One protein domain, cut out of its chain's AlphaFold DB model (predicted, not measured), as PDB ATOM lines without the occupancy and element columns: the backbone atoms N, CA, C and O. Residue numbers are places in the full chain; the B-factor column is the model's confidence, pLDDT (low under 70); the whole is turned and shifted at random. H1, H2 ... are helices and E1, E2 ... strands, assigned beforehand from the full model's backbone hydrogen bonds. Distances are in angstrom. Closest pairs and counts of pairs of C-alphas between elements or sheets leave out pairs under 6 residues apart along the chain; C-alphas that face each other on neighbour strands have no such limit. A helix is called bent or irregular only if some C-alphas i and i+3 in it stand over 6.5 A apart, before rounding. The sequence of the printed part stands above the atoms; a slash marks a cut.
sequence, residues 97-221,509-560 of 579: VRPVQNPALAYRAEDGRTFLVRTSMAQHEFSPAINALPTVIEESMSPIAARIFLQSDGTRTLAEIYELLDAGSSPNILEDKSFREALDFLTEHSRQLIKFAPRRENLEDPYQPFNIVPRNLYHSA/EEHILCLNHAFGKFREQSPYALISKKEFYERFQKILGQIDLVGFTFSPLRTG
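This is residues 97 to 221 and 509 to 560 of the 579 residues of an uncharacterized protein of Acidobacteria bacterium 13_1_20CM_3_53_8 (UniProt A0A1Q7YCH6). A small antiparallel sheet, in the order E2, E3, E5, makes the middle, with H5 packed on one face and H1 over the other. H1, H2, H3 and the short antiparallel pair E1 and E6 cluster toward one end of the long axis, the parallel pair E4 and E7 lies toward the other end, and H6 meets the sheet only with its last residues. The printed part has 177 residues with six named helices and eight named strands, in the order E1 E2 E3 E4 E5 H1 H2 H3 E6 H4 E7 H5 H6 E8; the class is mixed, helices and strands. It is compact, with a radius of gyration of the C-alphas of 16.9 A and spans of 51 by 37 by 30 A.

E2, residues 104 to 108, and E3, residues 114 to 119, form a hairpin, with N 105 and O 117 within hydrogen-bond range at 2.8 A. E3 is antiparallel to E5, residues 136 to 140, with N 137 and O 118 at 2.7 A. H5, residues 509 to 520, is on this sheet over E3 at a height of 7.7 A; the closest C-alphas, those of Cys 514 and Arg 118, are 5.7 A apart. H1, residues 143 to 151, is on the opposite face at a height of 10.2 A, giving three layers, helices on both faces of a sheet. H1 touches H3, residues 177 to 187, at a steep tilt of 56 degrees, closest at the C-alphas of Ala 145 and Ala 182, 4.7 A. H1 touches H2, residues 158 to 165, at a steep tilt of 62 degrees, closest at the C-alphas of Gln 151 and Ile 161, 6.4 A. E1, residues 97 to 99, is antiparallel to E6, residues 194 to 197, with N 195 and O 98 at 2.9 A. E4, residues 123 to 126, is parallel to E7, residues 216 to 219, with N 124 and O 216 at 2.8 A. H6, residues 533 to 547, only grazes the three-stranded sheet with residues 544 to 547, and is irregular: C-alphas 539 and 542 are 8.0 A apart. H4, residues 201 to 204, touches no helix, and E8, residues 554 to 556, pairs with no named strand. Each O i to N i+4 pair is within hydrogen-bond range in H1, H2, H3 and H5, against 8 of 11 in H6; H4 is too short for such a pair.

E1 begins at C-alpha 97, (-27.719, -87.773, -5.737). E3 is 16.8 A long, H3 15.1 A, H5 16.0 A and H6 18.2 A. E8 ends at C-alpha 556, (-9.672, -100.001, -4.339).

The C-alphas farthest apart, those of Pro 171 and Ala 221, are 53.0 A apart. Residues 222 to 508 are not printed, and C-alphas 221 and 509 are 19.6 A apart across this cut. The links H2 to H3, H4 to E7 and H5 to H6 are long. Mean pLDDT of the printed part is 87.8, with residues 101 to 103, 167 to 169 and 220 to 221 under 70.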
ATOM      1  N   VAL A  97     -28.443 -88.848  -6.415       90.81
ATOM      2  CA  VAL A  97     -27.719 -87.773  -5.737       90.81
ATOM      3  C   VAL A  97     -26.629 -88.382  -4.867       90.81
ATOM      4  O   VAL A  97     -26.913 -89.239  -4.032       90.81
ATOM      5  N   ARG A  98     -25.384 -87.943  -5.053       85.88
ATOM      6  CA  ARG A  98     -24.197 -88.427  -4.328       85.88
ATOM      7  C   ARG A  98     -23.450 -87.250  -3.692       85.88
ATOM      8  O   ARG A  98     -23.505 -86.164  -4.279       85.88
ATOM      9  N   PRO A  99     -22.709 -87.402  -2.572       81.06
ATOM     10  CA  PRO A  99     -21.840 -86.346  -2.109       81.06
ATOM     11  C   PRO A  99     -20.654 -86.335  -3.070       81.06
ATOM     12  O   PRO A  99     -20.137 -87.392  -3.452       81.06
ATOM     13  N   VAL A 100     -20.221 -85.159  -3.500       72.50
ATOM     14  CA  VAL A 100     -19.001 -85.114  -4.299       72.50
ATOM     15  C   VAL A 100     -17.887 -85.643  -3.429       72.50
ATOM     16  O   VAL A 100     -17.823 -85.331  -2.238       72.50
ATOM     17  N   GLN A 101     -16.996 -86.428  -4.022       63.81
ATOM     18  CA  GLN A 101     -15.755 -86.826  -3.374       63.81
ATOM     19  C   GLN A 101     -14.777 -85.640  -3.391       63.81
ATOM     20  O   GLN A 101     -13.677 -85.662  -3.928       63.81
ATOM     21  N   ASN A 102     -15.284 -84.551  -2.838       63.53
ATOM     22  CA  ASN A 102     -14.695 -83.260  -2.628       63.53
ATOM     23  C   ASN A 102     -14.001 -83.317  -1.254       63.53
ATOM     24  O   ASN A 102     -14.375 -84.145  -0.414       63.53
ATOM     25  N   PRO A 103     -12.976 -82.502  -0.981       68.56
ATOM     26  CA  PRO A 103     -12.508 -82.232   0.377       68.56
ATOM     27  C   PRO A 103     -13.585 -81.559   1.237       68.56
ATOM     28  O   PRO A 103     -13.443 -80.417   1.653       68.56
ATOM     29  N   ALA A 104     -14.695 -82.246   1.480       86.31
ATOM     30  CA  ALA A 104     -15.772 -81.809   2.338       86.31
ATOM     31  C   ALA A 104     -16.182 -82.966   3.245       86.31
ATOM     32  O   ALA A 104     -16.487 -84.071   2.797       86.31
ATOM     33  N   LEU A 105     -16.206 -82.686   4.535       90.69
ATOM     34  CA  LEU A 105     -16.633 -83.587   5.588       90.69
ATOM     35  C   LEU A 105     -17.767 -82.920   6.346       90.69
ATOM     36  O   LEU A 105     -17.791 -81.698   6.486       90.69
ATOM     37  N   ALA A 106     -18.675 -83.717   6.891       92.06
ATOM     38  CA  ALA A 106     -19.605 -83.213   7.886       92.06
ATOM     39  C   ALA A 106     -19.466 -84.008   9.174       92.06
ATOM     40  O   ALA A 106     -19.220 -85.211   9.150       92.06
ATOM     41  N   TYR A 107     -19.609 -83.331  10.304       93.19
ATOM     42  CA  TYR A 107     -19.577 -83.963  11.615       93.19
ATOM     43  C   TYR A 107     -20.626 -83.319  12.525       93.19
ATOM     44  O   TYR A 107     -21.021 -82.165  12.336       93.19
ATOM     45  N   ARG A 108     -21.116 -84.076  13.504       93.12
ATOM     46  CA  ARG A 108     -22.056 -83.603  14.518       93.12
ATOM     47  C   ARG A 108     -21.297 -83.237  15.788       93.12
ATOM     48  O   ARG A 108     -20.574 -84.056  16.345       93.12
ATOM     49  N   ALA A 109     -21.465 -82.002  16.246       89.50
ATOM     50  CA  ALA A 109     -20.930 -81.554  17.524       89.50
ATOM     51  C   ALA A 109     -21.752 -82.101  18.704       89.50
ATOM     52  O   ALA A 109     -22.876 -82.581  18.535       89.50
ATOM     53  N   GLU A 110     -21.211 -81.977  19.919       87.94
ATOM     54  CA  GLU A 110     -21.869 -82.431  21.157       87.94
ATOM     55  C   GLU A 110     -23.223 -81.750  21.407       87.94
ATOM     56  O   GLU A 110     -24.125 -82.349  21.988       87.94
ATOM     57  N   ASP A 111     -23.396 -80.516  20.928       90.00
ATOM     58  CA  ASP A 111     -24.653 -79.765  21.033       90.00
ATOM     59  C   ASP A 111     -25.699 -80.149  19.968       90.00
ATOM     60  O   ASP A 111     -26.771 -79.546  19.898       90.00
ATOM     61  N   GLY A 112     -25.398 -81.151  19.138       89.50
ATOM     62  CA  GLY A 112     -26.278 -81.668  18.097       89.50
ATOM     63  C   GLY A 112     -26.234 -80.897  16.778       89.50
ATOM     64  O   GLY A 112     -26.865 -81.339  15.816       89.50
ATOM     65  N   ARG A 113     -25.491 -79.784  16.681       93.00
ATOM     66  CA  ARG A 113     -25.318 -79.066  15.410       93.00
ATOM     67  C   ARG A 113     -24.436 -79.859  14.451       93.00
ATOM     68  O   ARG A 113     -23.451 -80.476  14.858       93.00
ATOM     69  N   THR A 114     -24.772 -79.807  13.166       94.62
ATOM     70  CA  THR A 114     -23.945 -80.370  12.095       94.62
ATOM     71  C   THR A 114     -23.076 -79.279  11.492       94.62
ATOM     72  O   THR A 114     -23.579 -78.242  11.050       94.62
ATOM     73  N   PHE A 115     -21.776 -79.537  11.459       95.00
ATOM     74  CA  PHE A 115     -20.785 -78.671  10.847       95.00
ATOM     75  C   PHE A 115     -20.273 -79.305   9.566       95.00
ATOM     76  O   PHE A 115     -19.981 -80.498   9.531       95.00
ATOM     77  N   LEU A 116     -20.157 -78.479   8.536       94.44
ATOM     78  CA  LEU A 116     -19.440 -78.765   7.309       94.44
ATOM     79  C   LEU A 116     -18.009 -78.252   7.464       94.44
ATOM     80  O   LEU A 116     -17.815 -77.093   7.821       94.44
ATOM     81  N   VAL A 117     -17.030 -79.094   7.160       94.56
ATOM     82  CA  VAL A 117     -15.616 -78.735   7.046       94.56
ATOM     83  C   VAL A 117     -15.210 -78.957   5.604       94.56
ATOM     84  O   VAL A 117     -15.353 -80.068   5.103       94.56
ATOM     85  N   ARG A 118     -14.717 -77.923   4.932       92.50
ATOM     86  CA  ARG A 118     -14.289 -78.010   3.532       92.50
ATOM     87  C   ARG A 118     -13.129 -77.076   3.238       92.50
ATOM     88  O   ARG A 118     -12.931 -76.118   3.977       92.50
ATOM     89  N   THR A 119     -12.431 -77.262   2.127       89.81
ATOM     90  CA  THR A 119     -11.575 -76.200   1.582       89.81
ATOM     91  C   THR A 119     -12.370 -75.245   0.684       89.81
ATOM     92  O   THR A 119     -13.548 -75.456   0.363       89.81
ATOM     93  N   SER A 120     -11.748 -74.125   0.309       82.62
ATOM     94  CA  SER A 120     -12.252 -73.307  -0.795       82.62
ATOM     95  C   SER A 120     -12.117 -74.067  -2.114       82.62
ATOM     96  O   SER A 120     -11.040 -74.557  -2.439       82.62
ATOM     97  N   MET A 121     -13.204 -74.123  -2.883       76.62
ATOM     98  CA  MET A 121     -13.269 -74.855  -4.156       76.62
ATOM     99  C   MET A 121     -13.260 -73.938  -5.378       76.62
ATOM    100  O   MET A 121     -13.307 -74.415  -6.507       76.62
ATOM    101  N   ALA A 122     -13.192 -72.623  -5.157       76.25
ATOM    102  CA  ALA A 122     -13.230 -71.631  -6.227       76.25
ATOM    103  C   ALA A 122     -11.995 -71.704  -7.138       76.25
ATOM    104  O   ALA A 122     -12.097 -71.469  -8.342       76.25
ATOM    105  N   GLN A 123     -10.840 -72.041  -6.565       83.31
ATOM    106  CA  GLN A 123      -9.580 -72.153  -7.282       83.31
ATOM    107  C   GLN A 123      -8.708 -73.250  -6.682       83.31
ATOM    108  O   GLN A 123      -8.752 -73.496  -5.478       83.31
ATOM    109  N   HIS A 124      -7.925 -73.893  -7.534       84.94
ATOM    110  CA  HIS A 124      -6.801 -74.717  -7.133       84.94
ATOM    111  C   HIS A 124      -5.533 -74.067  -7.685       84.94
ATOM    112  O   HIS A 124      -5.439 -73.780  -8.882       84.94
ATOM    113  N   GLU A 125      -4.603 -73.786  -6.783       83.81
ATOM    114  CA  GLU A 125      -3.299 -73.224  -7.103       83.81
ATOM    115  C   GLU A 125      -2.280 -74.348  -7.041       83.81
ATOM    116  O   GLU A 125      -2.062 -74.929  -5.983       83.81
ATOM    117  N   PHE A 126      -1.668 -74.648  -8.180       79.94
ATOM    118  CA  PHE A 126      -0.561 -75.584  -8.235       79.94
ATOM    119  C   PHE A 126       0.723 -74.930  -7.754       79.94
ATOM    120  O   PHE A 126       0.951 -73.732  -7.975       79.94
ATOM    121  N   SER A 127       1.556 -75.749  -7.113       77.06
ATOM    122  CA  SER A 127       2.797 -75.326  -6.477       77.06
ATOM    123  C   SER A 127       2.615 -74.125  -5.529       77.06
ATOM    124  O   SER A 127       3.277 -73.098  -5.712       77.06
ATOM    125  N   PRO A 128       1.684 -74.170  -4.555       80.25
ATOM    126  CA  PRO A 128       1.421 -73.037  -3.670       80.25
ATOM    127  C   PRO A 128       2.680 -72.613  -2.898       80.25
ATOM    128  O   PRO A 128       3.554 -73.420  -2.582       80.25
ATOM    129  N   ALA A 129       2.769 -71.325  -2.556       77.69
ATOM    130  CA  ALA A 129       3.812 -70.852  -1.647       77.69
ATOM    131  C   ALA A 129       3.685 -71.536  -0.273       77.69
ATOM    132  O   ALA A 129       2.588 -71.924   0.130       77.69
ATOM    133  N   ILE A 130       4.788 -71.636   0.473       76.31
ATOM    134  CA  ILE A 130       4.783 -72.217   1.825       76.31
ATOM    135  C   ILE A 130       3.704 -71.526   2.677       76.31
ATOM    136  O   ILE A 130       3.671 -70.298   2.780       76.31
ATOM    137  N   ASN A 131       2.830 -72.326   3.298       73.75
ATOM    138  CA  ASN A 131       1.652 -71.897   4.072       73.75
ATOM    139  C   ASN A 131       0.507 -71.240   3.272       73.75
ATOM    140  O   ASN A 131      -0.429 -70.723   3.882       73.75
ATOM    141  N   ALA A 132       0.529 -71.279   1.939       81.44
ATOM    142  CA  ALA A 132      -0.547 -70.780   1.076       81.44
ATOM    143  C   ALA A 132      -1.539 -71.883   0.655       81.44
ATOM    144  O   ALA A 132      -2.147 -71.800  -0.409       81.44
ATOM    145  N   LEU A 133      -1.709 -72.920   1.485       82.81
ATOM    146  CA  LEU A 133      -2.710 -73.960   1.237       82.81
ATOM    147  C   LEU A 133      -4.132 -73.379   1.249       82.81
ATOM    148  O   LEU A 133      -4.392 -72.394   1.956       82.81
ATOM    149  N   PRO A 134      -5.084 -74.008   0.534       84.81
ATOM    150  CA  PRO A 134      -6.480 -73.605   0.577       84.81
ATOM    151  C   PRO A 134      -6.989 -73.504   2.017       84.81
ATOM    152  O   PRO A 134      -6.859 -74.429   2.818       84.81
ATOM    153  N   THR A 135      -7.613 -72.371   2.347       87.81
ATOM    154  CA  THR A 135      -8.193 -72.174   3.679       87.81
ATOM    155  C   THR A 135      -9.265 -73.227   3.946       87.81
ATOM    156  O   THR A 135     -10.195 -73.392   3.149       87.81
ATOM    157  N   VAL A 136      -9.157 -73.899   5.093       92.31
ATOM    158  CA  VAL A 136     -10.217 -74.770   5.601       92.31
ATOM    159  C   VAL A 136     -11.307 -73.908   6.235       92.31
ATOM    160  O   VAL A 136     -11.057 -73.105   7.134       92.31
ATOM    161  N   ILE A 137     -12.525 -74.064   5.738       93.56
ATOM    162  CA  ILE A 137     -13.730 -73.369   6.170       93.56
ATOM    163  C   ILE A 137     -14.582 -74.354   6.959       93.56
ATOM    164  O   ILE A 137     -14.912 -75.439   6.478       93.56
ATOM    165  N   GLU A 138     -14.973 -73.940   8.159       95.00
ATOM    166  CA  GLU A 138     -15.953 -74.642   8.973       95.00
ATOM    167  C   GLU A 138     -17.220 -73.793   9.098       95.00
ATOM    168  O   GLU A 138     -17.175 -72.659   9.575       95.00
ATOM    169  N   GLU A 139     -18.359 -74.336   8.673       95.00
ATOM    170  CA  GLU A 139     -19.642 -73.633   8.694       95.00
ATOM    171  C   GLU A 139     -20.787 -74.538   9.165       95.00
ATOM    172  O   GLU A 139     -20.777 -75.753   8.971       95.00
ATOM    173  N   SER A 140     -21.789 -73.949   9.823       94.69
ATOM    174  CA  SER A 140     -22.971 -74.691  10.272       94.69
ATOM    175  C   SER A 140     -23.864 -75.024   9.081       94.69
ATOM    176  O   SER A 140     -24.173 -74.152   8.273       94.69
ATOM    177  N   MET A 141     -24.363 -76.256   9.030       94.69
ATOM    178  CA  MET A 141     -25.395 -76.648   8.071       94.69
ATOM    179  C   MET A 141     -26.787 -76.457   8.672       94.69
ATOM    180  O   MET A 141     -26.994 -76.664   9.871       94.69
ATOM    181  N   SER A 142     -27.767 -76.097   7.838       94.19
ATOM    182  CA  SER A 142     -29.169 -76.186   8.246       94.19
ATOM    183  C   SER A 142     -29.566 -77.662   8.428       94.19
ATOM    184  O   SER A 142     -29.016 -78.530   7.741       94.19
ATOM    185  N   PRO A 143     -30.538 -77.984   9.304       92.25
ATOM    186  CA  PRO A 143     -30.964 -79.369   9.507       92.25
ATOM    187  C   PRO A 143     -31.407 -80.063   8.214       92.25
ATOM    188  O   PRO A 143     -31.106 -81.236   8.009       92.25
ATOM    189  N   ILE A 144     -32.088 -79.342   7.318       93.25
ATOM    190  CA  ILE A 144     -32.531 -79.887   6.032       93.25
ATOM    191  C   ILE A 144     -31.351 -80.147   5.085       93.25
ATOM    192  O   ILE A 144     -31.274 -81.235   4.524       93.25
ATOM    193  N   ALA A 145     -30.378 -79.233   4.979       94.19
ATOM    194  CA  ALA A 145     -29.197 -79.429   4.135       94.19
ATOM    195  C   ALA A 145     -28.329 -80.590   4.638       94.19
ATOM    196  O   ALA A 145     -27.891 -81.419   3.845       94.19
ATOM    197  N   ALA A 146     -28.135 -80.693   5.957       92.12
ATOM    198  CA  ALA A 146     -27.422 -81.810   6.573       92.12
ATOM    199  C   ALA A 146     -28.100 -83.149   6.254       92.12
ATOM    200  O   ALA A 146     -27.434 -84.110   5.873       92.12
ATOM    201  N   ARG A 147     -29.433 -83.214   6.354       91.19
ATOM    202  CA  ARG A 147     -30.181 -84.433   6.032       91.19
ATOM    203  C   ARG A 147     -30.131 -84.779   4.542       91.19
ATOM    204  O   ARG A 147     -29.932 -85.950   4.237       91.19
ATOM    205  N   ILE A 148     -30.254 -83.807   3.630       92.81
ATOM    206  CA  ILE A 148     -30.082 -84.053   2.185       92.81
ATOM    207  C   ILE A 148     -28.682 -84.614   1.923       92.81
ATOM    208  O   ILE A 148     -28.562 -85.663   1.295       92.81
ATOM    209  N   PHE A 149     -27.634 -83.971   2.446       91.12
ATOM    210  CA  PHE A 149     -26.247 -84.414   2.280       91.12
ATOM    211  C   PHE A 149     -26.034 -85.851   2.781       91.12
ATOM    212  O   PHE A 149     -25.463 -86.671   2.070       91.12
ATOM    213  N   LEU A 150     -26.572 -86.189   3.958       87.56
ATOM    214  CA  LEU A 150     -26.488 -87.535   4.540       87.56
ATOM    215  C   LEU A 150     -27.255 -88.608   3.749       87.56
ATOM    216  O   LEU A 150     -26.869 -89.772   3.788       87.56
ATOM    217  N   GLN A 151     -28.351 -88.247   3.078       90.75
ATOM    218  CA  GLN A 151     -29.150 -89.175   2.261       90.75
ATOM    219  C   GLN A 151     -28.684 -89.264   0.806       90.75
ATOM    220  O   GLN A 151     -29.111 -90.162   0.077       90.75
ATOM    221  N   SER A 152     -27.813 -88.349   0.386       90.31
ATOM    222  CA  SER A 152     -27.230 -88.305  -0.948       90.31
ATOM    223  C   SER A 152     -26.149 -89.370  -1.072       90.31
ATOM    224  O   SER A 152     -25.013 -89.019  -1.276       90.31
ATOM    225  N   ASP A 153     -26.429 -90.658  -0.899       86.12
ATOM    226  CA  ASP A 153     -25.418 -91.736  -0.925       86.12
ATOM    227  C   ASP A 153     -25.167 -92.320  -2.331       86.12
ATOM    228  O   ASP A 153     -24.449 -93.309  -2.493       86.12
ATOM    229  N   GLY A 154     -25.759 -91.713  -3.361       88.81
ATOM    230  CA  GLY A 154     -25.731 -92.188  -4.741       88.81
ATOM    231  C   GLY A 154     -26.751 -93.286  -5.048       88.81
ATOM    232  O   GLY A 154     -26.738 -93.830  -6.151       88.81
ATOM    233  N   THR A 155     -27.632 -93.637  -4.103       91.06
ATOM    234  CA  THR A 155     -28.666 -94.669  -4.308       91.06
ATOM    235  C   THR A 155     -30.070 -94.116  -4.504       91.06
ATOM    236  O   THR A 155     -30.958 -94.875  -4.882       91.06
ATOM    237  N   ARG A 156     -30.271 -92.816  -4.265       94.56
ATOM    238  CA  ARG A 156     -31.584 -92.161  -4.283       94.56
ATOM    239  C   ARG A 156     -31.592 -90.930  -5.165       94.56
ATOM    240  O   ARG A 156     -30.597 -90.214  -5.253       94.56
ATOM    241  N   THR A 157     -32.741 -90.676  -5.762       95.62
ATOM    242  CA  THR A 157     -33.080 -89.449  -6.478       95.62
ATOM    243  C   THR A 157     -33.465 -88.326  -5.519       95.62
ATOM    244  O   THR A 157     -33.723 -88.558  -4.335       95.62
ATOM    245  N   LEU A 158     -33.536 -87.086  -6.015       93.69
ATOM    246  CA  LEU A 158     -34.011 -85.957  -5.209       93.69
ATOM    247  C   LEU A 158     -35.444 -86.164  -4.708       93.69
ATOM    248  O   LEU A 158     -35.734 -85.798  -3.571       93.69
ATOM    249  N   ALA A 159     -36.319 -86.744  -5.534       94.56
ATOM    250  CA  ALA A 159     -37.695 -87.056  -5.154       94.56
ATOM    251  C   ALA A 159     -37.745 -88.018  -3.961       94.56
ATOM    252  O   ALA A 159     -38.390 -87.729  -2.958       94.56
ATOM    253  N   GLU A 160     -36.996 -89.120  -4.031       94.88
ATOM    254  CA  GLU A 160     -36.943 -90.116  -2.955       94.88
ATOM    255  C   GLU A 160     -36.320 -89.540  -1.678       94.88
ATOM    256  O   GLU A 160     -36.786 -89.827  -0.576       94.88
ATOM    257  N   ILE A 161     -35.282 -88.702  -1.803       94.31
ATOM    258  CA  ILE A 161     -34.722 -87.984  -0.653       94.31
ATOM    259  C   ILE A 161     -35.798 -87.084  -0.042       94.31
ATOM    260  O   ILE A 161     -36.026 -87.161   1.160       94.31
ATOM    261  N   TYR A 162     -36.490 -86.269  -0.842       93.88
ATOM    262  CA  TYR A 162     -37.534 -85.361  -0.362       93.88
ATOM    263  C   TYR A 162     -38.645 -86.090   0.406       93.88
ATOM    264  O   TYR A 162     -38.986 -85.680   1.516       93.88
ATOM    265  N   GLU A 163     -39.137 -87.210  -0.132       92.69
ATOM    266  CA  GLU A 163     -40.145 -88.062   0.515       92.69
ATOM    267  C   GLU A 163     -39.669 -88.608   1.870       92.69
ATOM    268  O   GLU A 163     -40.406 -88.565   2.855       92.69
ATOM    269  N   LEU A 164     -38.414 -89.065   1.960       92.00
ATOM    270  CA  LEU A 164     -37.826 -89.563   3.210       92.00
ATOM    271  C   LEU A 164     -37.629 -88.473   4.260       92.00
ATOM    272  O   LEU A 164     -37.605 -88.759   5.462       92.00
ATOM    273  N   LEU A 165     -37.416 -87.230   3.825       89.88
ATOM    274  CA  LEU A 165     -37.177 -86.147   4.761       89.88
ATOM    275  C   LEU A 165     -38.438 -85.733   5.524       89.88
ATOM    276  O   LEU A 165     -38.285 -85.061   6.549       89.88
ATOM    277  N   ASP A 166     -39.629 -86.158   5.085       72.94
ATOM    278  CA  ASP A 166     -40.921 -85.665   5.584       72.94
ATOM    279  C   ASP A 166     -40.891 -84.129   5.690       72.94
ATOM    280  O   ASP A 166     -41.214 -83.530   6.718       72.94
ATOM    281  N   ALA A 167     -40.330 -83.483   4.658       61.75
ATOM    282  CA  ALA A 167     -40.110 -82.042   4.623       61.75
ATOM    283  C   ALA A 167     -41.473 -81.337   4.490       61.75
ATOM    284  O   ALA A 167     -41.973 -81.062   3.405       61.75
ATOM    285  N   GLY A 168     -42.114 -81.134   5.641       56.69
ATOM    286  CA  GLY A 168     -43.520 -80.773   5.790       56.69
ATOM    287  C   GLY A 168     -43.890 -79.328   5.456       56.69
ATOM    288  O   GLY A 168     -44.360 -78.604   6.332       56.69
ATOM    289  N   SER A 169     -43.787 -78.917   4.191       60.19
ATOM    290  CA  SER A 169     -44.311 -77.605   3.762       60.19
ATOM    291  C   SER A 169     -45.055 -77.596   2.428       60.19
ATOM    292  O   SER A 169     -45.948 -76.765   2.259       60.19
ATOM    293  N   SER A 170     -44.741 -78.497   1.494       75.69
ATOM    294  CA  SER A 170     -45.340 -78.517   0.155       75.69
ATOM    295  C   SER A 170     -45.550 -79.953  -0.343       75.69
ATOM    296  O   SER A 170     -44.706 -80.806  -0.097       75.69
ATOM    297  N   PRO A 171     -46.633 -80.259  -1.079       82.50
ATOM    298  CA  PRO A 171     -46.757 -81.535  -1.789       82.50
ATOM    299  C   PRO A 171     -45.850 -81.612  -3.031       82.50
ATOM    300  O   PRO A 171     -45.699 -82.682  -3.614       82.50
ATOM    301  N   ASN A 172     -45.280 -80.485  -3.468       88.75
ATOM    302  CA  ASN A 172     -44.432 -80.386  -4.649       88.75
ATOM    303  C   ASN A 172     -43.017 -79.939  -4.252       88.75
ATOM    304  O   ASN A 172     -42.825 -78.796  -3.829       88.75
ATOM    305  N   ILE A 173     -42.030 -80.818  -4.454       91.25
ATOM    306  CA  ILE A 173     -40.594 -80.563  -4.232       91.25
ATOM    307  C   ILE A 173     -40.105 -79.292  -4.942       91.25
ATOM    308  O   ILE A 173     -39.291 -78.548  -4.401       91.25
ATOM    309  N   LEU A 174     -40.646 -78.996  -6.132       91.62
ATOM    310  CA  LEU A 174     -40.293 -77.806  -6.907       91.62
ATOM    311  C   LEU A 174     -40.890 -76.517  -6.316       91.62
ATOM    312  O   LEU A 174     -40.485 -75.425  -6.705       91.62
ATOM    313  N   GLU A 175     -41.823 -76.595  -5.379       92.12
ATOM    314  CA  GLU A 175     -42.413 -75.426  -4.711       92.12
ATOM    315  C   GLU A 175     -41.921 -75.274  -3.264       92.12
ATOM    316  O   GLU A 175     -42.139 -74.232  -2.644       92.12
ATOM    317  N   ASP A 176     -41.220 -76.276  -2.721       93.06
ATOM    318  CA  ASP A 176     -40.682 -76.218  -1.367       93.06
ATOM    319  C   ASP A 176     -39.461 -75.296  -1.290       93.06
ATOM    320  O   ASP A 176     -38.333 -75.641  -1.660       93.06
ATOM    321  N   LYS A 177     -39.695 -74.091  -0.769       92.81
ATOM    322  CA  LYS A 177     -38.662 -73.068  -0.623       92.81
ATOM    323  C   LYS A 177     -37.499 -73.527   0.262       92.81
ATOM    324  O   LYS A 177     -36.352 -73.244  -0.066       92.81
ATOM    325  N   SER A 178     -37.782 -74.233   1.357       92.56
ATOM    326  CA  SER A 178     -36.750 -74.664   2.305       92.56
ATOM    327  C   SER A 178     -35.836 -75.726   1.695       92.56
ATOM    328  O   SER A 178     -34.621 -75.698   1.897       92.56
ATOM    329  N   PHE A 179     -36.411 -76.624   0.893       93.12
ATOM    330  CA  PHE A 179     -35.661 -77.638   0.168       93.12
ATOM    331  C   PHE A 179     -34.804 -77.019  -0.938       93.12
ATOM    332  O   PHE A 179     -33.639 -77.385  -1.080       93.12
ATOM    333  N   ARG A 180     -35.329 -76.027  -1.673       92.81
ATOM    334  CA  ARG A 180     -34.552 -75.281  -2.677       92.81
ATOM    335  C   ARG A 180     -33.393 -74.509  -2.067       92.81
ATOM    336  O   ARG A 180     -32.279 -74.647  -2.548       92.81
ATOM    337  N   GLU A 181     -33.628 -73.775  -0.981       94.31
ATOM    338  CA  GLU A 181     -32.563 -73.067  -0.256       94.31
ATOM    339  C   GLU A 181     -31.469 -74.046   0.217       94.31
ATOM    340  O   GLU A 181     -30.279 -73.733   0.164       94.31
ATOM    341  N   ALA A 182     -31.849 -75.260   0.629       94.56
ATOM    342  CA  ALA A 182     -30.903 -76.310   0.991       94.56
ATOM    343  C   ALA A 182     -30.130 -76.869  -0.215       94.56
ATOM    344  O   ALA A 182     -28.921 -77.071  -0.115       94.56
ATOM    345  N   LEU A 183     -30.791 -77.103  -1.353       93.88
ATOM    346  CA  LEU A 183     -30.119 -77.535  -2.580       93.88
ATOM    347  C   LEU A 183     -29.171 -76.467  -3.114       93.88
ATOM    348  O   LEU A 183     -28.041 -76.800  -3.464       93.88
ATOM    349  N   ASP A 184     -29.586 -75.204  -3.128       93.06
ATOM    350  CA  ASP A 184     -28.741 -74.085  -3.542       93.06
ATOM    351  C   ASP A 184     -27.500 -73.998  -2.641       93.06
ATOM    352  O   ASP A 184     -26.388 -73.874  -3.144       93.06
ATOM    353  N   PHE A 185     -27.652 -74.184  -1.322       93.56
ATOM    354  CA  PHE A 185     -26.517 -74.270  -0.396       93.56
ATOM    355  C   PHE A 185     -25.556 -75.420  -0.744       93.56
ATOM    356  O   PHE A 185     -24.339 -75.221  -0.780       93.56
ATOM    357  N   LEU A 186     -26.080 -76.624  -1.004       92.38
ATOM    358  CA  LEU A 186     -25.271 -77.822  -1.272       92.38
ATOM    359  C   LEU A 186     -24.623 -77.815  -2.665       92.38
ATOM    360  O   LEU A 186     -23.582 -78.442  -2.860       92.38
ATOM    361  N   THR A 187     -25.226 -77.119  -3.626       91.25
ATOM    362  CA  THR A 187     -24.799 -77.082  -5.035       91.25
ATOM    363  C   THR A 187     -24.195 -75.741  -5.442       91.25
ATOM    364  O   THR A 187     -23.865 -75.546  -6.611       91.25
ATOM    365  N   GLU A 188     -23.981 -74.822  -4.495       90.62
ATOM    366  CA  GLU A 188     -23.287 -73.563  -4.753       90.62
ATOM    367  C   GLU A 188     -21.881 -73.835  -5.310       90.62
ATOM    368  O   GLU A 188     -21.184 -74.742  -4.842       90.62
ATOM    369  N   HIS A 189     -21.443 -73.055  -6.304       85.62
ATOM    370  CA  HIS A 189     -20.132 -73.212  -6.955       85.62
ATOM    371  C   HIS A 189     -18.955 -73.221  -5.961       85.62
ATOM    372  O   HIS A 189     -17.979 -73.934  -6.158       85.62
ATOM    373  N   SER A 190     -19.069 -72.476  -4.859       85.56
ATOM    374  CA  SER A 190     -18.043 -72.380  -3.821       85.56
ATOM    375  C   SER A 190     -17.953 -73.621  -2.920       85.56
ATOM    376  O   SER A 190     -16.943 -73.793  -2.231       85.56
ATOM    377  N   ARG A 191     -18.987 -74.485  -2.911       88.56
ATOM    378  CA  ARG A 191     -19.068 -75.677  -2.048       88.56
ATOM    379  C   ARG A 191     -19.095 -76.991  -2.816       88.56
ATOM    380  O   ARG A 191     -18.326 -77.876  -2.467       88.56
ATOM    381  N   GLN A 192     -19.964 -77.119  -3.824       88.31
ATOM    382  CA  GLN A 192     -20.121 -78.320  -4.664       88.31
ATOM    383  C   GLN A 192     -20.145 -79.622  -3.841       88.31
ATOM    384  O   GLN A 192     -19.299 -80.498  -4.018       88.31
ATOM    385  N   LEU A 193     -21.077 -79.725  -2.892       89.38
ATOM    386  CA  LEU A 193     -21.129 -80.813  -1.909       89.38
ATOM    387  C   LEU A 193     -21.869 -82.041  -2.420       89.38
ATOM    388  O   LEU A 193     -21.565 -83.144  -1.979       89.38
ATOM    389  N   ILE A 194     -22.821 -81.866  -3.337       91.44
ATOM    390  CA  ILE A 194     -23.558 -82.964  -3.970       91.44
ATOM    391  C   ILE A 194     -23.575 -82.806  -5.491       91.44
ATOM    392  O   ILE A 194     -23.541 -81.685  -6.003       91.44
ATOM    393  N   LYS A 195     -23.656 -83.934  -6.202       92.38
ATOM    394  CA  LYS A 195     -23.821 -84.008  -7.661       92.38
ATOM    395  C   LYS A 195     -24.855 -85.051  -8.044       92.38
ATOM    396  O   LYS A 195     -25.155 -85.972  -7.283       92.38
ATOM    397  N   PHE A 196     -25.411 -84.869  -9.233       93.94
ATOM    398  CA  PHE A 196     -26.503 -85.639  -9.795       93.94
ATOM    399  C   PHE A 196     -25.946 -86.481 -10.936       93.94
ATOM    400  O   PHE A 196     -25.467 -85.951 -11.942       93.94
ATOM    401  N   ALA A 197     -26.021 -87.798 -10.780       92.25
ATOM    402  CA  ALA A 197     -25.589 -88.753 -11.786       92.25
ATOM    403  C   ALA A 197     -26.811 -89.420 -12.429       92.25
ATOM    404  O   ALA A 197     -27.760 -89.766 -11.725       92.25
ATOM    405  N   PRO A 198     -26.811 -89.630 -13.756       90.62
ATOM    406  CA  PRO A 198     -27.967 -90.191 -14.454       90.62
ATOM    407  C   PRO A 198     -28.239 -91.645 -14.059       90.62
ATOM    408  O   PRO A 198     -29.357 -92.132 -14.202       90.62
ATOM    409  N   ARG A 199     -27.211 -92.366 -13.600       88.00
ATOM    410  CA  ARG A 199     -27.321 -93.751 -13.141       88.00
ATOM    411  C   ARG A 199     -26.367 -94.007 -11.987       88.00
ATOM    412  O   ARG A 199     -25.456 -93.221 -11.735       88.00
ATOM    413  N   ARG A 200     -26.566 -95.126 -11.301       86.56
ATOM    414  CA  ARG A 200     -25.720 -95.523 -10.176       86.56
ATOM    415  C   ARG A 200     -24.364 -96.051 -10.635       86.56
ATOM    416  O   ARG A 200     -23.367 -95.761  -9.992       86.56
ATOM    417  N   GLU A 201     -24.312 -96.783 -11.743       86.75
ATOM    418  CA  GLU A 201     -23.079 -97.415 -12.246       86.75
ATOM    419  C   GLU A 201     -22.056 -96.361 -12.679       86.75
ATOM    420  O   GLU A 201     -20.854 -96.515 -12.512       86.75
ATOM    421  N   ASN A 202     -22.556 -95.225 -13.160       83.88
ATOM    422  CA  ASN A 202     -21.777 -94.032 -13.453       83.88
ATOM    423  C   ASN A 202     -20.921 -93.575 -12.252       83.88
ATOM    424  O   ASN A 202     -19.833 -93.048 -12.450       83.88
ATOM    425  N   LEU A 203     -21.369 -93.820 -11.015       78.44
ATOM    426  CA  LEU A 203     -20.661 -93.447  -9.787       78.44
ATOM    427  C   LEU A 203     -19.441 -94.330  -9.481       78.44
ATOM    428  O   LEU A 203     -18.660 -93.984  -8.591       78.44
ATOM    429  N   GLU A 204     -19.286 -95.460 -10.171       77.56
ATOM    430  CA  GLU A 204     -18.164 -96.385  -9.976       77.56
ATOM    431  C   GLU A 204     -16.863 -95.860 -10.592       77.56
ATOM    432  O   GLU A 204     -15.784 -96.217 -10.125       77.56
ATOM    433  N   ASP A 205     -16.962 -94.981 -11.593       78.44
ATOM    434  CA  ASP A 205     -15.816 -94.333 -12.225       78.44
ATOM    435  C   ASP A 205     -15.568 -92.945 -11.596       78.44
ATOM    436  O   ASP A 205     -16.322 -91.999 -11.856       78.44
ATOM    437  N   PRO A 206     -14.519 -92.785 -10.767       71.62
ATOM    438  CA  PRO A 206     -14.235 -91.535 -10.062       71.62
ATOM    439  C   PRO A 206     -13.854 -90.381 -11.001       71.62
ATOM    440  O   PRO A 206     -13.899 -89.228 -10.578       71.62
ATOM    441  N   TYR A 207     -13.515 -90.661 -12.262       76.69
ATOM    442  CA  TYR A 207     -13.136 -89.642 -13.241       76.69
ATOM    443  C   TYR A 207     -14.324 -89.089 -14.030       76.69
ATOM    444  O   TYR A 207     -14.167 -88.197 -14.866       76.69
ATOM    445  N   GLN A 208     -15.531 -89.587 -13.763       84.81
ATOM    446  CA  GLN A 208     -16.729 -89.028 -14.363       84.81
ATOM    447  C   GLN A 208     -17.028 -87.623 -13.817       84.81
ATOM    448  O   GLN A 208     -16.771 -87.349 -12.641       84.81
ATOM    449  N   PRO A 209     -17.655 -86.741 -14.616       84.06
ATOM    450  CA  PRO A 209     -17.841 -85.340 -14.238       84.06
ATOM    451  C   PRO A 209     -18.553 -85.114 -12.893       84.06
ATOM    452  O   PRO A 209     -18.166 -84.231 -12.136       84.06
ATOM    453  N   PHE A 210     -19.542 -85.936 -12.535       85.31
ATOM    454  CA  PHE A 210     -20.272 -85.828 -11.257       85.31
ATOM    455  C   PHE A 210     -19.473 -86.330 -10.037       85.31
ATOM    456  O   PHE A 210     -19.940 -86.176  -8.910       85.31
ATOM    457  N   ASN A 211     -18.285 -86.914 -10.225       79.12
ATOM    458  CA  ASN A 211     -17.366 -87.275  -9.140       79.12
ATOM    459  C   ASN A 211     -16.220 -86.258  -8.974       79.12
ATOM    460  O   ASN A 211     -15.511 -86.295  -7.969       79.12
ATOM    461  N   ILE A 212     -16.075 -85.314  -9.908       80.00
ATOM    462  CA  ILE A 212     -15.043 -84.277  -9.895       80.00
ATOM    463  C   ILE A 212     -15.667 -82.937  -9.505       80.00
ATOM    464  O   ILE A 212     -16.824 -82.633  -9.810       80.00
ATOM    465  N   VAL A 213     -14.880 -82.099  -8.831       80.69
ATOM    466  CA  VAL A 213     -15.258 -80.705  -8.616       80.69
ATOM    467  C   VAL A 213     -14.648 -79.856  -9.726       80.69
ATOM    468  O   VAL A 213     -13.422 -79.802  -9.819       80.69
ATOM    469  N   PRO A 214     -15.462 -79.185 -10.550       81.62
ATOM    470  CA  PRO A 214     -14.969 -78.216 -11.518       81.62
ATOM    471  C   PRO A 214     -14.440 -76.989 -10.767       81.62
ATOM    472  O   PRO A 214     -15.150 -76.419  -9.938       81.62
ATOM    473  N   ARG A 215     -13.194 -76.590 -11.029       85.12
ATOM    474  CA  ARG A 215     -12.541 -75.445 -10.374       85.12
ATOM    475  C   ARG A 215     -11.730 -74.656 -11.382       85.12
ATOM    476  O   ARG A 215     -11.338 -75.192 -12.419       85.12
ATOM    477  N   ASN A 216     -11.428 -73.415 -11.029       86.12
ATOM    478  CA  ASN A 216     -10.403 -72.670 -11.739       86.12
ATOM    479  C   ASN A 216      -9.020 -73.234 -11.396       86.12
ATOM    480  O   ASN A 216      -8.743 -73.512 -10.228       86.12
ATOM    481  N   LEU A 217      -8.164 -73.393 -12.401       84.69
ATOM    482  CA  LEU A 217      -6.805 -73.902 -12.234       84.69
ATOM    483  C   LEU A 217      -5.813 -72.776 -12.489       84.69
ATOM    484  O   LEU A 217      -5.792 -72.194 -13.577       84.69
ATOM    485  N   TYR A 218      -4.982 -72.495 -11.493       82.44
ATOM    486  CA  TYR A 218      -3.928 -71.497 -11.571       82.44
ATOM    487  C   TYR A 218      -2.594 -72.140 -11.241       82.44
ATOM    488  O   TYR A 218      -2.506 -73.048 -10.420       82.44
ATOM    489  N   HIS A 219      -1.546 -71.619 -11.857       77.88
ATOM    490  CA  HIS A 219      -0.187 -71.875 -11.427       77.88
ATOM    491  C   HIS A 219       0.263 -70.685 -10.568       77.88
ATOM    492  O   HIS A 219       0.174 -69.546 -11.035       77.88
ATOM    493  N   SER A 220       0.712 -70.920  -9.325       69.44
ATOM    494  CA  SER A 220       1.104 -69.854  -8.370       69.44
ATOM    495  C   SER A 220       2.260 -68.985  -8.887       69.44
ATOM    496  O   SER A 220       2.452 -67.845  -8.467       69.44
ATOM    497  N   ALA A 221       2.997 -69.523  -9.857       55.16
ATOM    498  CA  ALA A 221       3.932 -68.815 -10.695       55.16
ATOM    499  C   ALA A 221       4.984 -67.999  -9.940       55.16
ATOM    500  O   ALA A 221       5.173 -66.806 -10.189       55.16
ATOM    501  N   GLU A 509      -4.918 -83.990  -1.301       85.44
ATOM    502  CA  GLU A 509      -4.346 -83.147  -0.243       85.44
ATOM    503  C   GLU A 509      -5.425 -82.386   0.551       85.44
ATOM    504  O   GLU A 509      -5.448 -82.416   1.783       85.44
ATOM    505  N   GLU A 510      -6.395 -81.781  -0.135       86.69
ATOM    506  CA  GLU A 510      -7.424 -80.961   0.505       86.69
ATOM    507  C   GLU A 510      -8.348 -81.776   1.422       86.69
ATOM    508  O   GLU A 510      -8.893 -81.265   2.405       86.69
ATOM    509  N   HIS A 511      -8.535 -83.062   1.117       88.00
ATOM    510  CA  HIS A 511      -9.371 -83.937   1.933       88.00
ATOM    511  C   HIS A 511      -8.649 -84.255   3.246       88.00
ATOM    512  O   HIS A 511      -9.266 -84.258   4.313       88.00
ATOM    513  N   ILE A 512      -7.326 -84.434   3.177       89.75
ATOM    514  CA  ILE A 512      -6.458 -84.595   4.345       89.75
ATOM    515  C   ILE A 512      -6.465 -83.313   5.188       89.75
ATOM    516  O   ILE A 512      -6.598 -83.406   6.407       89.75
ATOM    517  N   LEU A 513      -6.437 -82.123   4.572       91.25
ATOM    518  CA  LEU A 513      -6.593 -80.848   5.289       91.25
ATOM    519  C   LEU A 513      -7.902 -80.785   6.086       91.25
ATOM    520  O   LEU A 513      -7.902 -80.420   7.264       91.25
ATOM    521  N   CYS A 514      -9.019 -81.184   5.475       93.19
ATOM    522  CA  CYS A 514     -10.320 -81.183   6.142       93.19
ATOM    523  C   CYS A 514     -10.389 -82.203   7.284       93.19
ATOM    524  O   CYS A 514     -10.897 -81.884   8.364       93.19
ATOM    525  N   LEU A 515      -9.842 -83.408   7.078       93.50
ATOM    526  CA  LEU A 515      -9.715 -84.415   8.135       93.50
ATOM    527  C   LEU A 515      -8.881 -83.876   9.297       93.50
ATOM    528  O   LEU A 515      -9.308 -83.961  10.445       93.50
ATOM    529  N   ASN A 516      -7.734 -83.262   9.006       93.31
ATOM    530  CA  ASN A 516      -6.823 -82.715  10.010       93.31
ATOM    531  C   ASN A 516      -7.439 -81.555  10.789       93.31
ATOM    532  O   ASN A 516      -7.212 -81.444  11.992       93.31
ATOM    533  N   HIS A 517      -8.270 -80.731  10.152       94.25
ATOM    534  CA  HIS A 517      -9.034 -79.695  10.845       94.25
ATOM    535  C   HIS A 517     -10.057 -80.291  11.822       94.25
ATOM    536  O   HIS A 517     -10.135 -79.872  12.980       94.25
ATOM    537  N   ALA A 518     -10.812 -81.308  11.393       92.94
ATOM    538  CA  ALA A 518     -11.783 -81.985  12.253       92.94
ATOM    539  C   ALA A 518     -11.101 -82.750  13.405       92.94
ATOM    540  O   ALA A 518     -11.510 -82.641  14.564       92.94
ATOM    541  N   PHE A 519     -10.030 -83.489  13.109       93.75
ATOM    542  CA  PHE A 519      -9.272 -84.291  14.072       93.75
ATOM    543  C   PHE A 519      -8.381 -83.457  14.992       93.75
ATOM    544  O   PHE A 519      -8.152 -83.852  16.137       93.75
ATOM    545  N   GLY A 520      -7.960 -82.265  14.563       91.88
ATOM    546  CA  GLY A 520      -7.151 -81.350  15.366       91.88
ATOM    547  C   GLY A 520      -7.826 -80.953  16.681       91.88
ATOM    548  O   GLY A 520      -7.151 -80.764  17.695       91.88
ATOM    549  N   LYS A 521      -9.166 -80.953  16.723       88.81
ATOM    550  CA  LYS A 521      -9.961 -80.754  17.951       88.81
ATOM    551  C   LYS A 521      -9.714 -81.835  19.009       88.81
ATOM    552  O   LYS A 521      -9.891 -81.591  20.200       88.81
ATOM    553  N   PHE A 522      -9.238 -82.997  18.573       90.19
ATOM    554  CA  PHE A 522      -8.870 -84.150  19.390       90.19
ATOM    555  C   PHE A 522      -7.353 -84.354  19.479       90.19
ATOM    556  O   PHE A 522      -6.917 -85.357  20.036       90.19
ATOM    557  N   ARG A 523      -6.553 -83.389  18.992       91.81
ATOM    558  CA  ARG A 523      -5.079 -83.440  18.925       91.81
ATOM    559  C   ARG A 523      -4.539 -84.598  18.085       91.81
ATOM    560  O   ARG A 523      -3.434 -85.068  18.334       91.81
ATOM    561  N   GLU A 524      -5.309 -85.025  17.093       92.19
ATOM    562  CA  GLU A 524      -4.908 -86.045  16.131       92.19
ATOM    563  C   GLU A 524      -4.773 -85.433  14.737       92.19
ATOM    564  O   GLU A 524      -5.443 -84.454  14.400       92.19
ATOM    565  N   GLN A 525      -3.903 -86.024  13.923       90.94
ATOM    566  CA  GLN A 525      -3.698 -85.651  12.526       90.94
ATOM    567  C   GLN A 525      -3.487 -86.905  11.680       90.94
ATOM    568  O   GLN A 525      -2.932 -87.903  12.139       90.94
ATOM    569  N   SER A 526      -3.931 -86.831  10.437       88.56
ATOM    570  CA  SER A 526      -3.667 -87.761   9.355       88.56
ATOM    571  C   SER A 526      -2.425 -87.311   8.579       88.56
ATOM    572  O   SER A 526      -2.324 -86.131   8.234       88.56
ATOM    573  N   PRO A 527      -1.480 -88.220   8.294       90.06
ATOM    574  CA  PRO A 527      -0.332 -87.906   7.458       90.06
ATOM    575  C   PRO A 527      -0.762 -87.711   5.999       90.06
ATOM    576  O   PRO A 527      -1.766 -88.275   5.560       90.06
ATOM    577  N   TYR A 528       0.054 -86.975   5.246       89.31
ATOM    578  CA  TYR A 528       0.007 -86.914   3.786       89.31
ATOM    579  C   TYR A 528       0.565 -88.205   3.193       89.31
ATOM    580  O   TYR A 528       1.724 -88.275   2.797       89.31
ATOM    581  N   ALA A 529      -0.231 -89.268   3.238       91.94
ATOM    582  CA  ALA A 529       0.147 -90.596   2.780       91.94
ATOM    583  C   ALA A 529      -1.079 -91.373   2.295       91.94
ATOM    584  O   ALA A 529      -2.227 -90.999   2.547       91.94
ATOM    585  N   LEU A 530      -0.817 -92.486   1.624       93.69
ATOM    586  CA  LEU A 530      -1.816 -93.502   1.347       93.69
ATOM    587  C   LEU A 530      -2.212 -94.205   2.648       93.69
ATOM    588  O   LEU A 530      -1.358 -94.725   3.359       93.69
ATOM    589  N   ILE A 531      -3.511 -94.214   2.956       94.94
ATOM    590  CA  ILE A 531      -4.056 -94.804   4.186       94.94
ATOM    591  C   ILE A 531      -5.126 -95.817   3.805       94.94
ATOM    592  O   ILE A 531      -6.114 -95.466   3.150       94.94
ATOM    593  N   SER A 532      -4.945 -97.070   4.213       96.69
ATOM    594  CA  SER A 532      -5.953 -98.106   3.991       96.69
ATOM    595  C   SER A 532      -7.178 -97.885   4.881       96.69
ATOM    596  O   SER A 532      -7.125 -97.255   5.941       96.69
ATOM    597  N   LYS A 533      -8.320 -98.451   4.486       96.81
ATOM    598  CA  LYS A 533      -9.539 -98.452   5.304       96.81
ATOM    599  C   LYS A 533      -9.269 -99.009   6.697       96.81
ATOM    600  O   LYS A 533      -9.763 -98.465   7.683       96.81
ATOM    601  N   LYS A 534      -8.496-100.091   6.774       96.31
ATOM    602  CA  LYS A 534      -8.129-100.732   8.032       96.31
ATOM    603  C   LYS A 534      -7.332 -99.776   8.922       96.31
ATOM    604  O   LYS A 534      -7.769 -99.509  10.039       96.31
ATOM    605  N   GLU A 535      -6.243 -99.207   8.408       95.25
ATOM    606  CA  GLU A 535      -5.394 -98.247   9.131       95.25
ATOM    607  C   GLU A 535      -6.185 -97.018   9.597       95.25
ATOM    608  O   GLU A 535      -6.034 -96.565  10.734       95.25
ATOM    609  N   PHE A 536      -7.073 -96.497   8.743       95.12
ATOM    610  CA  PHE A 536      -7.916 -95.352   9.075       95.12
ATOM    611  C   PHE A 536      -8.801 -95.634  10.294       95.12
ATOM    612  O   PHE A 536      -8.847 -94.831  11.228       95.12
ATOM    613  N   TYR A 537      -9.491 -96.780  10.325       95.81
ATOM    614  CA  TYR A 537     -10.323 -97.138  11.475       95.81
ATOM    615  C   TYR A 537      -9.486 -97.476  12.708       95.81
ATOM    616  O   TYR A 537      -9.824 -97.008  13.792       95.81
ATOM    617  N   GLU A 538      -8.380 -98.210  12.571       94.25
ATOM    618  CA  GLU A 538      -7.484 -98.509  13.696       94.25
ATOM    619  C   GLU A 538      -6.983 -97.232  14.384       94.25
ATOM    620  O   GLU A 538      -6.943 -97.162  15.615       94.25
ATOM    621  N   ARG A 539      -6.673 -96.193  13.602       92.44
ATOM    622  CA  ARG A 539      -6.185 -94.914  14.120       92.44
ATOM    623  C   ARG A 539      -7.294 -94.007  14.653       92.44
ATOM    624  O   ARG A 539      -7.131 -93.404  15.712       92.44
ATOM    625  N   PHE A 540      -8.420 -93.891  13.943       94.25
ATOM    626  CA  PHE A 540      -9.396 -92.819  14.186       94.25
ATOM    627  C   PHE A 540     -10.743 -93.277  14.758       94.25
ATOM    628  O   PHE A 540     -11.572 -92.425  15.081       94.25
ATOM    629  N   GLN A 541     -10.986 -94.579  14.966       93.75
ATOM    630  CA  GLN A 541     -12.284 -95.105  15.429       93.75
ATOM    631  C   GLN A 541     -12.841 -94.387  16.667       93.75
ATOM    632  O   GLN A 541     -14.038 -94.101  16.730       93.75
ATOM    633  N   LYS A 542     -11.984 -94.058  17.643       92.62
ATOM    634  CA  LYS A 542     -12.405 -93.353  18.862       92.62
ATOM    635  C   LYS A 542     -12.961 -91.955  18.569       92.62
ATOM    636  O   LYS A 542     -13.905 -91.539  19.237       92.62
ATOM    637  N   ILE A 543     -12.371 -91.227  17.621       92.81
ATOM    638  CA  ILE A 543     -12.835 -89.891  17.220       92.81
ATOM    639  C   ILE A 543     -14.107 -90.019  16.387       92.81
ATOM    640  O   ILE A 543     -15.081 -89.324  16.658       92.81
ATOM    641  N   LEU A 544     -14.135 -90.956  15.435       91.88
ATOM    642  CA  LEU A 544     -15.296 -91.185  14.569       91.88
ATOM    643  C   LEU A 544     -16.571 -91.464  15.379       91.88
ATOM    644  O   LEU A 544     -17.622 -90.926  15.050       91.88
ATOM    645  N   GLY A 545     -16.469 -92.235  16.467       88.00
ATOM    646  CA  GLY A 545     -17.597 -92.506  17.365       88.00
ATOM    647  C   GLY A 545     -18.044 -91.324  18.238       88.00
ATOM    648  O   GLY A 545     -19.090 -91.418  18.872       88.00
ATOM    649  N   GLN A 546     -17.269 -90.236  18.306       90.56
ATOM    650  CA  GLN A 546     -17.629 -89.026  19.056       90.56
ATOM    651  C   GLN A 546     -18.325 -87.981  18.182       90.56
ATOM    652  O   GLN A 546     -19.198 -87.275  18.678       90.56
ATOM    653  N   ILE A 547     -17.935 -87.868  16.908       89.75
ATOM    654  CA  ILE A 547     -18.363 -86.757  16.044       89.75
ATOM    655  C   ILE A 547     -19.260 -87.165  14.874       89.75
ATOM    656  O   ILE A 547     -19.588 -86.306  14.064       89.75
ATOM    657  N   ASP A 548     -19.659 -88.436  14.749       89.56
ATOM    658  CA  ASP A 548     -20.465 -88.945  13.623       89.56
ATOM    659  C   ASP A 548     -19.972 -88.402  12.264       89.56
ATOM    660  O   ASP A 548     -20.731 -87.821  11.486       89.56
ATOM    661  N   LEU A 549     -18.661 -88.521  12.018       90.56
ATOM    662  CA  LEU A 549     -18.030 -87.993  10.809       90.56
ATOM    663  C   LEU A 549     -18.579 -88.707   9.565       90.56
ATOM    664  O   LEU A 549     -18.639 -89.937   9.518       90.56
ATOM    665  N   VAL A 550     -18.900 -87.935   8.533       87.19
ATOM    666  CA  VAL A 550     -19.322 -88.401   7.206       87.19
ATOM    667  C   VAL A 550     -18.598 -87.618   6.108       87.19
ATOM    668  O   VAL A 550     -17.938 -86.616   6.378       87.19
ATOM    669  N   GLY A 551     -18.745 -88.055   4.854       82.12
ATOM    670  CA  GLY A 551     -18.137 -87.398   3.687       82.12
ATOM    671  C   GLY A 551     -16.805 -88.006   3.240       82.12
ATOM    672  O   GLY A 551     -16.255 -87.580   2.235       82.12
ATOM    673  N   PHE A 552     -16.314 -89.045   3.920       87.06
ATOM    674  CA  PHE A 552     -15.177 -89.849   3.466       87.06
ATOM    675  C   PHE A 552     -15.656 -91.189   2.896       87.06
ATOM    676  O   PHE A 552     -16.677 -91.742   3.312       87.06
ATOM    677  N   THR A 553     -14.920 -91.721   1.925       86.38
ATOM    678  CA  THR A 553     -15.209 -93.015   1.289       86.38
ATOM    679  C   THR A 553     -13.914 -93.789   1.073       86.38
ATOM    680  O   THR A 553     -12.830 -93.240   1.260       86.38
ATOM    681  N   PHE A 554     -14.025 -95.064   0.703       91.12
ATOM    682  CA  PHE A 554     -12.868 -95.881   0.356       91.12
ATOM    683  C   PHE A 554     -13.114 -96.602  -0.961       91.12
ATOM    684  O   PHE A 554     -14.196 -97.167  -1.149       91.12
ATOM    685  N   SER A 555     -12.109 -96.611  -1.827       89.81
ATOM    686  CA  SER A 555     -12.117 -97.305  -3.114       89.81
ATOM    687  C   SER A 555     -10.855 -98.155  -3.257       89.81
ATOM    688  O   SER A 555      -9.847 -97.854  -2.617       89.81
ATOM    689  N   PRO A 556     -10.878 -99.228  -4.065       93.75
ATOM    690  CA  PRO A 556      -9.672-100.001  -4.339       93.75
ATOM    691  C   PRO A 556      -8.538 -99.128  -4.889       93.75
ATOM    692  O   PRO A 556      -8.791 -98.262  -5.722       93.75
ATOM    693  N   LEU A 557      -7.289 -99.388  -4.493       94.06
ATOM    694  CA  LEU A 557      -6.118 -98.627  -4.951       94.06
ATOM    695  C   LEU A 557      -6.047 -98.506  -6.486       94.06
ATOM    696  O   LEU A 557      -5.698 -97.446  -7.000       94.06
ATOM    697  N   ARG A 558      -6.453 -99.546  -7.235       92.12
ATOM    698  CA  ARG A 558      -6.482 -99.516  -8.715       92.12
ATOM    699  C   ARG A 558      -7.328 -98.393  -9.321       92.12
ATOM    700  O   ARG A 558      -7.180 -98.126 -10.507       92.12
ATOM    701  N   THR A 559      -8.244 -97.782  -8.567       87.38
ATOM    702  CA  THR A 559      -9.089 -96.707  -9.099       87.38
ATOM    703  C   THR A 559      -8.355 -95.369  -9.187       87.38
ATOM    704  O   THR A 559      -8.948 -94.418  -9.680       87.38
ATOM    705  N   GLY A 560      -7.126 -95.257  -8.657       87.06
ATOM    706  CA  GLY A 560      -6.334 -94.016  -8.662       87.06
ATOM    707  C   GLY A 560      -6.938 -92.889  -7.816       87.06
ATOM    708  O   GLY A 560      -6.510 -91.733  -7.887       87.06
TER     709      GLY A 560